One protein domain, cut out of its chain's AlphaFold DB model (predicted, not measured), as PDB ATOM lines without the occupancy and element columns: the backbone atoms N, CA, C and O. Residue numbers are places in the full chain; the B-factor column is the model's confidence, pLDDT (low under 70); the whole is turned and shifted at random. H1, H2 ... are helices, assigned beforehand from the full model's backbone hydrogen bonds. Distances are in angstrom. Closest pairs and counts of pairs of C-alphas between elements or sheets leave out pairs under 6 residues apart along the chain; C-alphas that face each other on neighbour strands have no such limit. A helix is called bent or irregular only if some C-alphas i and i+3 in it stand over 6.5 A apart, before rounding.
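AT A GLANCE: This is residues 32 to 123 of the 224 residues of an uncharacterized protein of Hondaea fermentalgiana (UniProt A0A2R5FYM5). Three nearly lined-up helices make the core: H4 runs through the middle, with H2 and H3 packed on it, H3 and H4 as a helical hairpin. H1 crosses H2 steeply on one side of this core; on the other, H6 packs on H4 and makes a corner with the short H5. The printed part has 92 residues with six named helices, H1 to H6 in chain order, and no named strand: the class is all helix. It is compact, with a radius of gyration of the C-alphas of 13.4 A and spans of 38 by 30 by 21 A.

HOW THE PARTS SIT: H1, residues 32 to 46, touches H2, residues 55 to 68, with residues 36 to 40 alone, at a steep tilt of 69.9 degrees, only just short of perpendicular; the closest C-alphas, of Val 40 and Ala 65, are 6.1 A apart. H4, residues 85 to 103, is the hub. It touches H2 at a shallow tilt of 3 degrees, the same way, closest at C-alphas 67 and 97, 6.7 A. H3, residues 71 to 80, touches H4 at 17 degrees, opposite ways, closest at C-alphas 71 and 98, 6.8 A. H1 and H3 only just touch, only at their ends, with 3 pairs of C-alphas within 8 A. H6, residues 117 to 123, touches residues 92 to 99 of H4 at a steep tilt of 57 degrees; C-alphas 96 and 117 are closest, 5.4 A. H5, residues 107 to 114, touches H6 only at the corner, closest at C-alphas 114 and 120, 5.6 A. Every O i to N i+4 pair is within hydrogen-bond range in H1, H3 and H6; H2 has 8 of 10, H4 13 of 15, H5 2 of 4.

IN THESE COORDINATES: H1 begins at C-alpha 32 (188.255, 301.787, 259.787) and is 20.9 A long; H2 measures 19.0 A, H3 14.2 A, H4 25.6 A, H5 11.0 A and H6 9.7 A, ending at C-alpha 123 (157.452, 283.679, 257.890). H2 is irregular, with C-alphas 64 and 67 8.9 A apart, and H4 only just, with C-alphas 90 and 93 7.0 A apart; H4 has a kink of 37 degrees near residue 93.

THE WHOLE: The farthest C-alphas, of Leu 34 and Glu 112, are 40.1 A apart. The printed part has no cut and no long link. The pLDDT is under 70 at residues 47, 50 to 52 and 105 to 114.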
ATOM      1  N   VAL A  32     189.679 301.934 259.461       81.12
ATOM      2  CA  VAL A  32     188.255 301.787 259.787       81.12
ATOM      3  C   VAL A  32     187.666 300.522 259.156       81.12
ATOM      4  O   VAL A  32     186.926 299.792 259.816       81.12
ATOM      5  N   GLU A  33     187.995 300.224 257.899       81.44
ATOM      6  CA  GLU A  33     187.559 298.989 257.244       81.44
ATOM      7  C   GLU A  33     188.169 297.738 257.871       81.44
ATOM      8  O   GLU A  33     187.465 296.741 258.042       81.44
ATOM      9  N   LEU A  34     189.448 297.780 258.247       83.50
ATOM     10  CA  LEU A  34     190.105 296.681 258.953       83.50
ATOM     11  C   LEU A  34     189.444 296.429 260.312       83.50
ATOM     12  O   LEU A  34     189.077 295.292 260.605       83.50
ATOM     13  N   CYS A  35     189.185 297.479 261.094       81.25
ATOM     14  CA  CYS A  35     188.474 297.373 262.370       81.25
ATOM     15  C   CYS A  35     187.067 296.786 262.196       81.25
ATOM     16  O   CYS A  35     186.678 295.893 262.949       81.25
ATOM     17  N   LYS A  36     186.318 297.212 261.167       81.44
ATOM     18  CA  LYS A  36     185.011 296.624 260.829       81.44
ATOM     19  C   LYS A  36     185.127 295.137 260.490       81.44
ATOM     20  O   LYS A  36     184.337 294.342 260.991       81.44
ATOM     21  N   ARG A  37     186.112 294.742 259.675       83.56
ATOM     22  CA  ARG A  37     186.344 293.331 259.315       83.56
ATOM     23  C   ARG A  37     186.693 292.485 260.540       83.56
ATOM     24  O   ARG A  37     186.135 291.401 260.684       83.56
ATOM     25  N   CYS A  38     187.547 292.989 261.432       82.44
ATOM     26  CA  CYS A  38     187.889 292.319 262.687       82.44
ATOM     27  C   CYS A  38     186.667 292.165 263.601       82.44
ATOM     28  O   CYS A  38     186.417 291.073 264.097       82.44
ATOM     29  N   LEU A  39     185.856 293.215 263.765       82.38
ATOM     30  CA  LEU A  39     184.616 293.149 264.548       82.38
ATOM     31  C   LEU A  39     183.626 292.131 263.971       82.38
ATOM     32  O   LEU A  39     183.062 291.331 264.712       82.38
ATOM     33  N   VAL A  40     183.447 292.112 262.649       81.56
ATOM     34  CA  VAL A  40     182.580 291.134 261.978       81.56
ATOM     35  C   VAL A  40     183.118 289.710 262.131       81.56
ATOM     36  O   VAL A  40     182.327 288.781 262.284       81.56
ATOM     37  N   ALA A  41     184.438 289.514 262.128       81.75
ATOM     38  CA  ALA A  41     185.043 288.217 262.417       81.75
ATOM     39  C   ALA A  41     184.757 287.776 263.863       81.75
ATOM     40  O   ALA A  41     184.240 286.678 264.063       81.75
ATOM     41  N   SER A  42     184.954 288.659 264.845       78.12
ATOM     42  CA  SER A  42     184.623 288.387 266.251       78.12
ATOM     43  C   SER A  42     183.133 288.092 266.461       78.12
ATOM     44  O   SER A  42     182.772 287.223 267.249       78.12
ATOM     45  N   LEU A  43     182.245 288.762 265.718       78.62
ATOM     46  CA  LEU A  43     180.807 288.472 265.716       78.62
ATOM     47  C   LEU A  43     180.470 287.101 265.113       78.62
ATOM     48  O   LEU A  43     179.497 286.475 265.523       78.62
ATOM     49  N   ARG A  44     181.252 286.602 264.152       77.50
ATOM     50  CA  ARG A  44     181.094 285.220 263.669       77.50
ATOM     51  C   ARG A  44     181.556 284.213 264.712       77.50
ATOM     52  O   ARG A  44     180.948 283.155 264.840       77.50
ATOM     53  N   ASP A  45     182.583 284.542 265.484       76.88
ATOM     54  CA  ASP A  45     183.002 283.704 266.607       76.88
ATOM     55  C   ASP A  45     181.983 283.729 267.756       76.88
ATOM     56  O   ASP A  45     181.800 282.701 268.411       76.88
ATOM     57  N   TYR A  46     181.220 284.819 267.921       71.38
ATOM     58  CA  TYR A  46     180.037 284.843 268.794       71.38
ATOM     59  C   TYR A  46     179.026 283.757 268.404       71.38
ATOM     60  O   TYR A  46     178.440 283.112 269.270       71.38
ATOM     61  N   GLU A  47     178.854 283.473 267.105       68.00
ATOM     62  CA  GLU A  47     177.994 282.363 266.683       68.00
ATOM     63  C   GLU A  47     178.489 281.016 267.247       68.00
ATOM     64  O   GLU A  47     177.702 280.085 267.381       68.00
ATOM     65  N   ARG A  48     179.767 280.865 267.595       75.50
ATOM     66  CA  ARG A  48     180.304 279.619 268.164       75.50
ATOM     67  C   ARG A  48     180.292 279.614 269.687       75.50
ATOM     68  O   ARG A  48     180.129 278.545 270.272       75.50
ATOM     69  N   LYS A  49     180.476 280.772 270.321       74.44
ATOM     70  CA  LYS A  49     180.508 280.908 271.777       74.44
ATOM     71  C   LYS A  49     179.885 282.245 272.196       74.44
ATOM     72  O   LYS A  49     180.424 283.282 271.812       74.44
ATOM     73  N   PRO A  50     178.816 282.243 273.010       68.12
ATOM     74  CA  PRO A  50     178.193 283.480 273.456       68.12
ATOM     75  C   PRO A  50     179.176 284.269 274.328       68.12
ATOM     76  O   PRO A  50     179.759 283.742 275.280       68.12
ATOM     77  N   LEU A  51     179.392 285.532 273.974       64.88
ATOM     78  CA  LEU A  51     180.132 286.492 274.789       64.88
ATOM     79  C   LEU A  51     179.121 287.306 275.598       64.88
ATOM     80  O   LEU A  51     178.185 287.873 275.043       64.88
ATOM     81  N   HIS A  52     179.312 287.424 276.907       69.75
ATOM     82  CA  HIS A  52     178.489 288.324 277.715       69.75
ATOM     83  C   HIS A  52     178.917 289.777 277.475       69.75
ATOM     84  O   HIS A  52     179.708 290.344 278.223       69.75
ATOM     85  N   LEU A  53     178.426 290.366 276.386       75.88
ATOM     86  CA  LEU A  53     178.547 291.794 276.104       75.88
ATOM     87  C   LEU A  53     177.397 292.549 276.786       75.88
ATOM     88  O   LEU A  53     176.267 292.069 276.747       75.88
ATOM     89  N   PRO A  54     177.624 293.728 277.377       83.69
ATOM     90  CA  PRO A  54     176.526 294.588 277.805       83.69
ATOM     91  C   PRO A  54     175.724 295.088 276.593       83.69
ATOM     92  O   PRO A  54     176.269 295.258 275.503       83.69
ATOM     93  N   ASP A  55     174.433 295.340 276.790       82.12
ATOM     94  CA  ASP A  55     173.442 295.689 275.756       82.12
ATOM     95  C   ASP A  55     173.885 296.878 274.904       82.12
ATOM     96  O   ASP A  55     173.820 296.831 273.680       82.12
ATOM     97  N   VAL A  56     174.438 297.899 275.561       84.56
ATOM     98  CA  VAL A  56     174.967 299.108 274.919       84.56
ATOM     99  C   VAL A  56     176.131 298.779 273.981       84.56
ATOM    100  O   VAL A  56     176.189 299.270 272.857       84.56
ATOM    101  N   ALA A  57     177.054 297.912 274.408       84.12
ATOM    102  CA  ALA A  57     178.180 297.508 273.569       84.12
ATOM    103  C   ALA A  57     177.716 296.633 272.399       84.12
ATOM    104  O   ALA A  57     178.237 296.750 271.292       84.12
ATOM    105  N   LEU A  58     176.724 295.773 272.632       85.06
ATOM    106  CA  LEU A  58     176.138 294.938 271.593       85.06
ATOM    107  C   LEU A  58     175.461 295.783 270.507       85.06
ATOM    108  O   LEU A  58     175.684 295.533 269.325       85.06
ATOM    109  N   GLU A  59     174.677 296.788 270.892       85.88
ATOM    110  CA  GLU A  59     174.012 297.688 269.951       85.88
ATOM    111  C   GLU A  59     175.026 298.420 269.060       85.88
ATOM    112  O   GLU A  59     174.887 298.421 267.836       85.88
ATOM    113  N   GLU A  60     176.083 298.985 269.647       86.81
ATOM    114  CA  GLU A  60     177.127 299.685 268.892       86.81
ATOM    115  C   GLU A  60     177.881 298.750 267.944       86.81
ATOM    116  O   GLU A  60     178.094 299.069 266.771       86.81
ATOM    117  N   VAL A  61     178.215 297.543 268.401       85.19
ATOM    118  CA  VAL A  61     178.853 296.530 267.552       85.19
ATOM    119  C   VAL A  61     177.946 296.144 266.378       85.19
ATOM    120  O   VAL A  61     178.421 296.039 265.242       85.19
ATOM    121  N   LEU A  62     176.641 295.976 266.611       86.75
ATOM    122  CA  LEU A  62     175.676 295.682 265.552       86.75
ATOM    123  C   LEU A  62     175.520 296.858 264.579       86.75
ATOM    124  O   LEU A  62     175.492 296.627 263.369       86.75
ATOM    125  N   LYS A  63     175.492 298.108 265.058       87.19
ATOM    126  CA  LYS A  63     175.472 299.312 264.204       87.19
ATOM    127  C   LYS A  63     176.703 299.385 263.303       87.19
ATOM    128  O   LYS A  63     176.566 299.636 262.106       87.19
ATOM    129  N   ILE A  64     177.890 299.120 263.853       85.69
ATOM    130  CA  ILE A  64     179.157 299.129 263.105       85.69
ATOM    131  C   ILE A  64     179.179 298.017 262.049       85.69
ATOM    132  O   ILE A  64     179.609 298.248 260.915       85.69
ATOM    133  N   ALA A  65     178.705 296.820 262.403       83.44
ATOM    134  CA  ALA A  65     178.586 295.702 261.471       83.44
ATOM    135  C   ALA A  65     177.517 295.962 260.392       83.44
ATOM    136  O   ALA A  65     177.660 295.512 259.249       83.44
ATOM    137  N   GLY A  66     176.464 296.705 260.739       84.62
ATOM    138  CA  GLY A  66     175.408 297.167 259.847       84.62
ATOM    139  C   GLY A  66     174.821 296.037 259.004       84.62
ATOM    140  O   GLY A  66     174.348 295.018 259.506       84.62
ATOM    141  N   SER A  67     174.910 296.181 257.681       80.25
ATOM    142  CA  SER A  67     174.367 295.200 256.739       80.25
ATOM    143  C   SER A  67     175.099 293.852 256.749       80.25
ATOM    144  O   SER A  67     174.571 292.879 256.214       80.25
ATOM    145  N   GLN A  68     176.289 293.745 257.347       84.62
ATOM    146  CA  GLN A  68     177.060 292.496 257.390       84.62
ATOM    147  C   GLN A  68     176.570 291.522 258.466       84.62
ATOM    148  O   GLN A  68     176.960 290.354 258.452       84.62
ATOM    149  N   VAL A  69     175.673 291.967 259.348       86.56
ATOM    150  CA  VAL A  69     175.069 291.128 260.384       86.56
ATOM    151  C   VAL A  69     174.304 289.957 259.750       86.56
ATOM    152  O   VAL A  69     173.536 290.111 258.787       86.56
ATOM    153  N   SER A  70     174.550 288.753 260.272       88.56
ATOM    154  CA  SER A  70     173.893 287.526 259.825       88.56
ATOM    155  C   SER A  70     172.547 287.343 260.556       88.56
ATOM    156  O   SER A  70     172.422 287.692 261.730       88.56
ATOM    157  N   PRO A  71     171.513 286.780 259.902       89.06
ATOM    158  CA  PRO A  71     170.269 286.421 260.588       89.06
ATOM    159  C   PRO A  71     170.445 285.321 261.640       89.06
ATOM    160  O   PRO A  71     169.587 285.182 262.507       89.06
ATOM    161  N   GLU A  72     171.506 284.518 261.548       88.88
ATOM    162  CA  GLU A  72     171.792 283.467 262.529       88.88
ATOM    163  C   GLU A  72     172.341 284.062 263.824       88.88
ATOM    164  O   GLU A  72     171.916 283.670 264.907       88.88
ATOM    165  N   LEU A  73     173.200 285.076 263.718       87.81
ATOM    166  CA  LEU A  73     173.676 285.851 264.854       87.81
ATOM    167  C   LEU A  73     172.520 286.561 265.570       87.81
ATOM    168  O   LEU A  73     172.394 286.438 266.783       87.81
ATOM    169  N   LEU A  74     171.638 287.241 264.826       89.69
ATOM    170  CA  LEU A  74     170.457 287.892 265.412       89.69
ATOM    171  C   LEU A  74     169.546 286.893 266.132       89.69
ATOM    172  O   LEU A  74     168.982 287.225 267.166       89.69
ATOM    173  N   ARG A  75     169.404 285.674 265.592       88.81
ATOM    174  CA  ARG A  75     168.662 284.585 266.239       88.81
ATOM    175  C   ARG A  75     169.309 284.152 267.546       88.81
ATOM    176  O   ARG A  75     168.602 284.039 268.533       88.81
ATOM    177  N   LYS A  76     170.627 283.958 267.553       86.69
ATOM    178  CA  LYS A  76     171.363 283.558 268.758       86.69
ATOM    179  C   LYS A  76     171.270 284.598 269.858       86.69
ATOM    180  O   LYS A  76     170.936 284.245 270.973       86.69
ATOM    181  N   ILE A  77     171.459 285.877 269.535       87.19
ATOM    182  CA  ILE A  77     171.304 286.966 270.514       87.19
ATOM    183  C   ILE A  77     169.889 286.962 271.116       87.19
ATOM    184  O   ILE A  77     169.709 287.144 272.314       87.19
ATOM    185  N   ASP A  78     168.887 286.757 270.268       86.44
ATOM    186  CA  ASP A  78     167.474 286.728 270.635       86.44
ATOM    187  C   ASP A  78     167.072 285.460 271.420       86.44
ATOM    188  O   ASP A  78     166.103 285.498 272.172       86.44
ATOM    189  N   GLU A  79     167.812 284.357 271.273       86.81
ATOM    190  CA  GLU A  79     167.680 283.119 272.061       86.81
ATOM    191  C   GLU A  79     168.439 283.207 273.397       86.81
ATOM    192  O   GLU A  79     167.900 282.828 274.433       86.81
ATOM    193  N   ASP A  80     169.655 283.758 273.398       84.12
ATOM    194  CA  ASP A  80     170.493 283.943 274.591       84.12
ATOM    195  C   ASP A  80     169.847 284.900 275.604       84.12
ATOM    196  O   ASP A  80     170.079 284.801 276.808       84.12
ATOM    197  N   ARG A  81     169.052 285.854 275.107       81.56
ATOM    198  CA  ARG A  81     168.395 286.905 275.899       81.56
ATOM    199  C   ARG A  81     166.879 286.764 275.924       81.56
ATOM    200  O   ARG A  81     166.163 287.765 276.026       81.56
ATOM    201  N   ASP A  82     166.392 285.533 275.776       73.38
ATOM    202  CA  ASP A  82     164.964 285.258 275.667       73.38
ATOM    203  C   ASP A  82     164.187 285.910 276.825       73.38
ATOM    204  O   ASP A  82     164.540 285.798 277.998       73.38
ATOM    205  N   GLY A  83     163.132 286.643 276.472       71.38
ATOM    206  CA  GLY A  83     162.311 287.410 277.409       71.38
ATOM    207  C   GLY A  83     162.609 288.910 277.483       71.38
ATOM    208  O   GLY A  83     161.670 289.668 277.745       71.38
ATOM    209  N   ASP A  84     163.811 289.387 277.152       84.38
ATOM    210  CA  ASP A  84     164.113 290.822 277.239       84.38
ATOM    211  C   ASP A  84     163.413 291.610 276.116       84.38
ATOM    212  O   ASP A  84     163.598 291.359 274.922       84.38
ATOM    213  N   ALA A  85     162.516 292.527 276.485       84.19
ATOM    214  CA  ALA A  85     161.814 293.378 275.526       84.19
ATOM    215  C   ALA A  85     162.746 294.431 274.911       84.19
ATOM    216  O   ALA A  85     162.627 294.722 273.725       84.19
ATOM    217  N   THR A  86     163.709 294.935 275.684       85.88
ATOM    218  CA  THR A  86     164.617 296.001 275.245       85.88
ATOM    219  C   THR A  86     165.554 295.509 274.149       85.88
ATOM    220  O   THR A  86     165.675 296.139 273.100       85.88
ATOM    221  N   VAL A  87     166.117 294.312 274.327       85.50
ATOM    222  CA  VAL A  87     166.926 293.633 273.309       85.50
ATOM    223  C   VAL A  87     166.097 293.385 272.053       85.50
ATOM    224  O   VAL A  87     166.568 293.623 270.945       85.50
ATOM    225  N   ARG A  88     164.845 292.931 272.196       86.81
ATOM    226  CA  ARG A  88     163.970 292.676 271.043       86.81
ATOM    227  C   ARG A  88     163.710 293.940 270.226       86.81
ATOM    228  O   ARG A  88     163.787 293.866 269.000       86.81
ATOM    229  N   ASP A  89     163.451 295.062 270.885       87.75
ATOM    230  CA  ASP A  89     163.221 296.345 270.220       87.75
ATOM    231  C   ASP A  89     164.506 296.879 269.567       87.75
ATOM    232  O   ASP A  89     164.476 297.343 268.427       87.75
ATOM    233  N   MET A  90     165.656 296.714 270.228       90.38
ATOM    234  CA  MET A  90     166.973 297.063 269.684       90.38
ATOM    235  C   MET A  90     167.330 296.246 268.429       90.38
ATOM    236  O   MET A  90     167.903 296.781 267.478       90.38
ATOM    237  N   LEU A  91     166.958 294.962 268.377       90.75
ATOM    238  CA  LEU A  91     167.249 294.084 267.236       90.75
ATOM    239  C   LEU A  91     166.325 294.303 266.028       90.75
ATOM    240  O   LEU A  91     166.657 293.899 264.909       90.75
ATOM    241  N   GLU A  92     165.159 294.913 266.225       89.94
ATOM    242  CA  GLU A  92     164.144 295.110 265.189       89.94
ATOM    243  C   GLU A  92     164.645 295.842 263.919       89.94
ATOM    244  O   GLU A  92     164.407 295.326 262.817       89.94
ATOM    245  N   PRO A  93     165.397 296.961 263.997       90.31
ATOM    246  CA  PRO A  93     165.976 297.601 262.808       90.31
ATOM    247  C   PRO A  93     166.950 296.690 262.044       90.31
ATOM    248  O   PRO A  93     167.041 296.756 260.814       90.31
ATOM    249  N   PHE A  94     167.655 295.789 262.730       91.12
ATOM    250  CA  PHE A  94     168.548 294.833 262.072       91.12
ATOM    251  C   PHE A  94     167.757 293.731 261.358       91.12
ATOM    252  O   PHE A  94     168.087 293.357 260.227       91.12
ATOM    253  N   TRP A  95     166.655 293.260 261.951       90.31
ATOM    254  CA  TRP A  95     165.727 292.345 261.280       90.31
ATOM    255  C   TRP A  95     165.113 292.958 260.020       90.31
ATOM    256  O   TRP A  95     164.969 292.264 259.005       90.31
ATOM    257  N   GLU A  96     164.793 294.250 260.053       89.19
ATOM    258  CA  GLU A  96     164.329 294.996 258.886       89.19
ATOM    259  C   GLU A  96     165.367 294.998 257.759       89.19
ATOM    260  O   GLU A  96     165.055 294.616 256.625       89.19
ATOM    261  N   GLN A  97     166.611 295.380 258.063       89.19
ATOM    262  CA  GLN A  97     167.700 295.406 257.083       89.19
ATOM    263  C   GLN A  97     167.913 294.029 256.445       89.19
ATOM    264  O   GLN A  97     168.029 293.904 255.221       89.19
ATOM    265  N   VAL A  98     167.904 292.970 257.260       89.88
ATOM    266  CA  VAL A  98     168.036 291.596 256.772       89.88
ATOM    267  C   VAL A  98     166.866 291.214 255.861       89.88
ATOM    268  O   VAL A  98     167.099 290.611 254.808       89.88
ATOM    269  N   CYS A  99     165.628 291.574 256.213       87.88
ATOM    270  CA  CYS A  99     164.455 291.304 255.377       87.88
ATOM    271  C   CYS A  99     164.538 292.016 254.024       87.88
ATOM    272  O   CYS A  99     164.355 291.379 252.981       87.88
ATOM    273  N   LYS A 100     164.865 293.313 254.034       86.25
ATOM    274  CA  LYS A 100     165.051 294.121 252.822       86.25
ATOM    275  C   LYS A 100     166.123 293.514 251.914       86.25
ATOM    276  O   LYS A 100     165.885 293.346 250.720       86.25
ATOM    277  N   ARG A 101     167.257 293.082 252.479       87.81
ATOM    278  CA  ARG A 101     168.358 292.460 251.726       87.81
ATOM    279  C   ARG A 101     168.000 291.087 251.148       87.81
ATOM    280  O   ARG A 101     168.208 290.861 249.959       87.81
ATOM    281  N   LYS A 102     167.499 290.154 251.969       85.94
ATOM    282  CA  LYS A 102     167.271 288.757 251.543       85.94
ATOM    283  C   LYS A 102     166.022 288.581 250.682       85.94
ATOM    284  O   LYS A 102     166.019 287.733 249.796       85.94
ATOM    285  N   PHE A 103     164.961 289.335 250.959       82.38
ATOM    286  CA  PHE A 103     163.647 289.091 250.362       82.38
ATOM    287  C   PHE A 103     163.116 290.263 249.532       82.38
ATOM    288  O   PHE A 103     162.036 290.131 248.959       82.38
ATOM    289  N   ARG A 104     163.853 291.385 249.448       81.56
ATOM    290  CA  ARG A 104     163.450 292.607 248.719       81.56
ATOM    291  C   ARG A 104     162.035 293.078 249.081       81.56
ATOM    292  O   ARG A 104     161.278 293.526 248.226       81.56
ATOM    293  N   THR A 105     161.646 292.929 250.346       69.06
ATOM    294  CA  THR A 105     160.310 293.306 250.822       69.06
ATOM    295  C   THR A 105     160.248 294.778 251.199       69.06
ATOM    296  O   THR A 105     161.100 295.241 251.958       69.06
ATOM    297  N   SER A 106     159.215 295.486 250.735       65.12
ATOM    298  CA  SER A 106     158.904 296.835 251.211       65.12
ATOM    299  C   SER A 106     158.293 296.794 252.616       65.12
ATOM    300  O   SER A 106     157.574 295.853 252.974       65.12
ATOM    301  N   TRP A 107     158.592 297.835 253.397       60.56
ATOM    302  CA  TRP A 107     158.085 298.083 254.753       60.56
ATOM    303  C   TRP A 107     156.551 298.004 254.842       60.56
ATOM    304  O   TRP A 107     156.017 297.392 255.766       60.56
ATOM    305  N   GLU A 108     155.852 298.506 253.823       61.97
ATOM    306  CA  GLU A 108     154.384 298.555 253.761       61.97
ATOM    307  C   GLU A 108     153.749 297.162 253.865       61.97
ATOM    308  O   GLU A 108     152.796 296.952 254.609       61.97
ATOM    309  N   THR A 109     154.341 296.153 253.218       62.66
ATOM    310  CA  THR A 109     153.825 294.772 253.286       62.66
ATOM    311  C   THR A 109     154.151 294.047 254.596       62.66
ATOM    312  O   THR A 109     153.606 292.968 254.864       62.66
ATOM    313  N   ALA A 110     155.083 294.579 255.392       57.00
ATOM    314  CA  ALA A 110     155.599 293.924 256.586       57.00
ATOM    315  C   ALA A 110     154.724 294.192 257.818       57.00
ATOM    316  O   ALA A 110     154.385 293.236 258.530       57.00
ATOM    317  N   LEU A 111     154.306 295.446 258.041       59.84
ATOM    318  CA  LEU A 111     153.509 295.800 259.221       59.84
ATOM    319  C   LEU A 111     152.077 295.284 259.158       59.84
ATOM    320  O   LEU A 111     151.593 294.749 260.156       59.84
ATOM    321  N   GLU A 112     151.435 295.365 257.990       65.56
ATOM    322  CA  GLU A 112     150.016 295.014 257.834       65.56
ATOM    323  C   GLU A 112     149.694 293.578 258.270       65.56
ATOM    324  O   GLU A 112     148.578 293.288 258.695       65.56
ATOM    325  N   ARG A 113     150.662 292.654 258.179       64.25
ATOM    326  CA  ARG A 113     150.425 291.223 258.440       64.25
ATOM    327  C   ARG A 113     151.165 290.647 259.637       64.25
ATOM    328  O   ARG A 113     150.687 289.665 260.201       64.25
ATOM    329  N   HIS A 114     152.330 291.177 260.013       64.50
ATOM    330  CA  HIS A 114     153.220 290.463 260.940       64.50
ATOM    331  C   HIS A 114     153.576 291.207 262.230       64.50
ATOM    332  O   HIS A 114     154.203 290.587 263.092       64.50
ATOM    333  N   LYS A 115     153.117 292.453 262.428       79.62
ATOM    334  CA  LYS A 115     153.372 293.320 263.603       79.62
ATOM    335  C   LYS A 115     154.852 293.647 263.893       79.62
ATOM    336  O   LYS A 115     155.105 294.677 264.489       79.62
ATOM    337  N   THR A 116     155.796 292.786 263.494       86.06
ATOM    338  CA  THR A 116     157.254 292.908 263.679       86.06
ATOM    339  C   THR A 116     158.001 292.307 262.481       86.06
ATOM    340  O   THR A 116     157.558 291.315 261.876       86.06
ATOM    341  N   TRP A 117     159.162 292.867 262.160       87.69
ATOM    342  CA  TRP A 117     160.109 292.401 261.154       87.69
ATOM    343  C   TRP A 117     160.664 291.020 261.470       87.69
ATOM    344  O   TRP A 117     160.734 290.174 260.576       87.69
ATOM    345  N   ARG A 118     160.950 290.720 262.741       87.62
ATOM    346  CA  ARG A 118     161.352 289.369 263.172       87.62
ATOM    347  C   ARG A 118     160.328 288.300 262.775       87.62
ATOM    348  O   ARG A 118     160.675 287.263 262.197       87.62
ATOM    349  N   ARG A 119     159.035 288.537 263.038       87.19
ATOM    350  CA  ARG A 119     157.960 287.601 262.641       87.19
ATOM    351  C   ARG A 119     157.853 287.480 261.126       87.19
ATOM    352  O   ARG A 119     157.629 286.377 260.619       87.19
ATOM    353  N   ARG A 120     158.039 288.586 260.403       87.56
ATOM    354  CA  ARG A 120     158.065 288.591 258.938       87.56
ATOM    355  C   ARG A 120     159.215 287.745 258.397       87.56
ATOM    356  O   ARG A 120     158.964 286.902 257.537       87.56
ATOM    357  N   TYR A 121     160.425 287.907 258.931       89.31
ATOM    358  CA  TYR A 121     161.594 287.118 258.547       89.31
ATOM    359  C   TYR A 121     161.318 285.619 258.694       89.31
ATOM    360  O   TYR A 121     161.415 284.870 257.721       89.31
ATOM    361  N   ARG A 122     160.866 285.189 259.882       89.19
ATOM    362  CA  ARG A 122     160.524 283.781 260.159       89.19
ATOM    363  C   ARG A 122     159.471 283.244 259.191       89.19
ATOM    364  O   ARG A 122     159.549 282.101 258.742       89.19
ATOM    365  N   HIS A 123     158.478 284.062 258.851       88.62
ATOM    366  CA  HIS A 123     157.452 283.679 257.890       88.62
ATOM    367  C   HIS A 123     158.024 283.480 256.479       88.62
ATOM    368  O   HIS A 123     157.750 282.454 255.850       88.62
TER     369      HIS A 123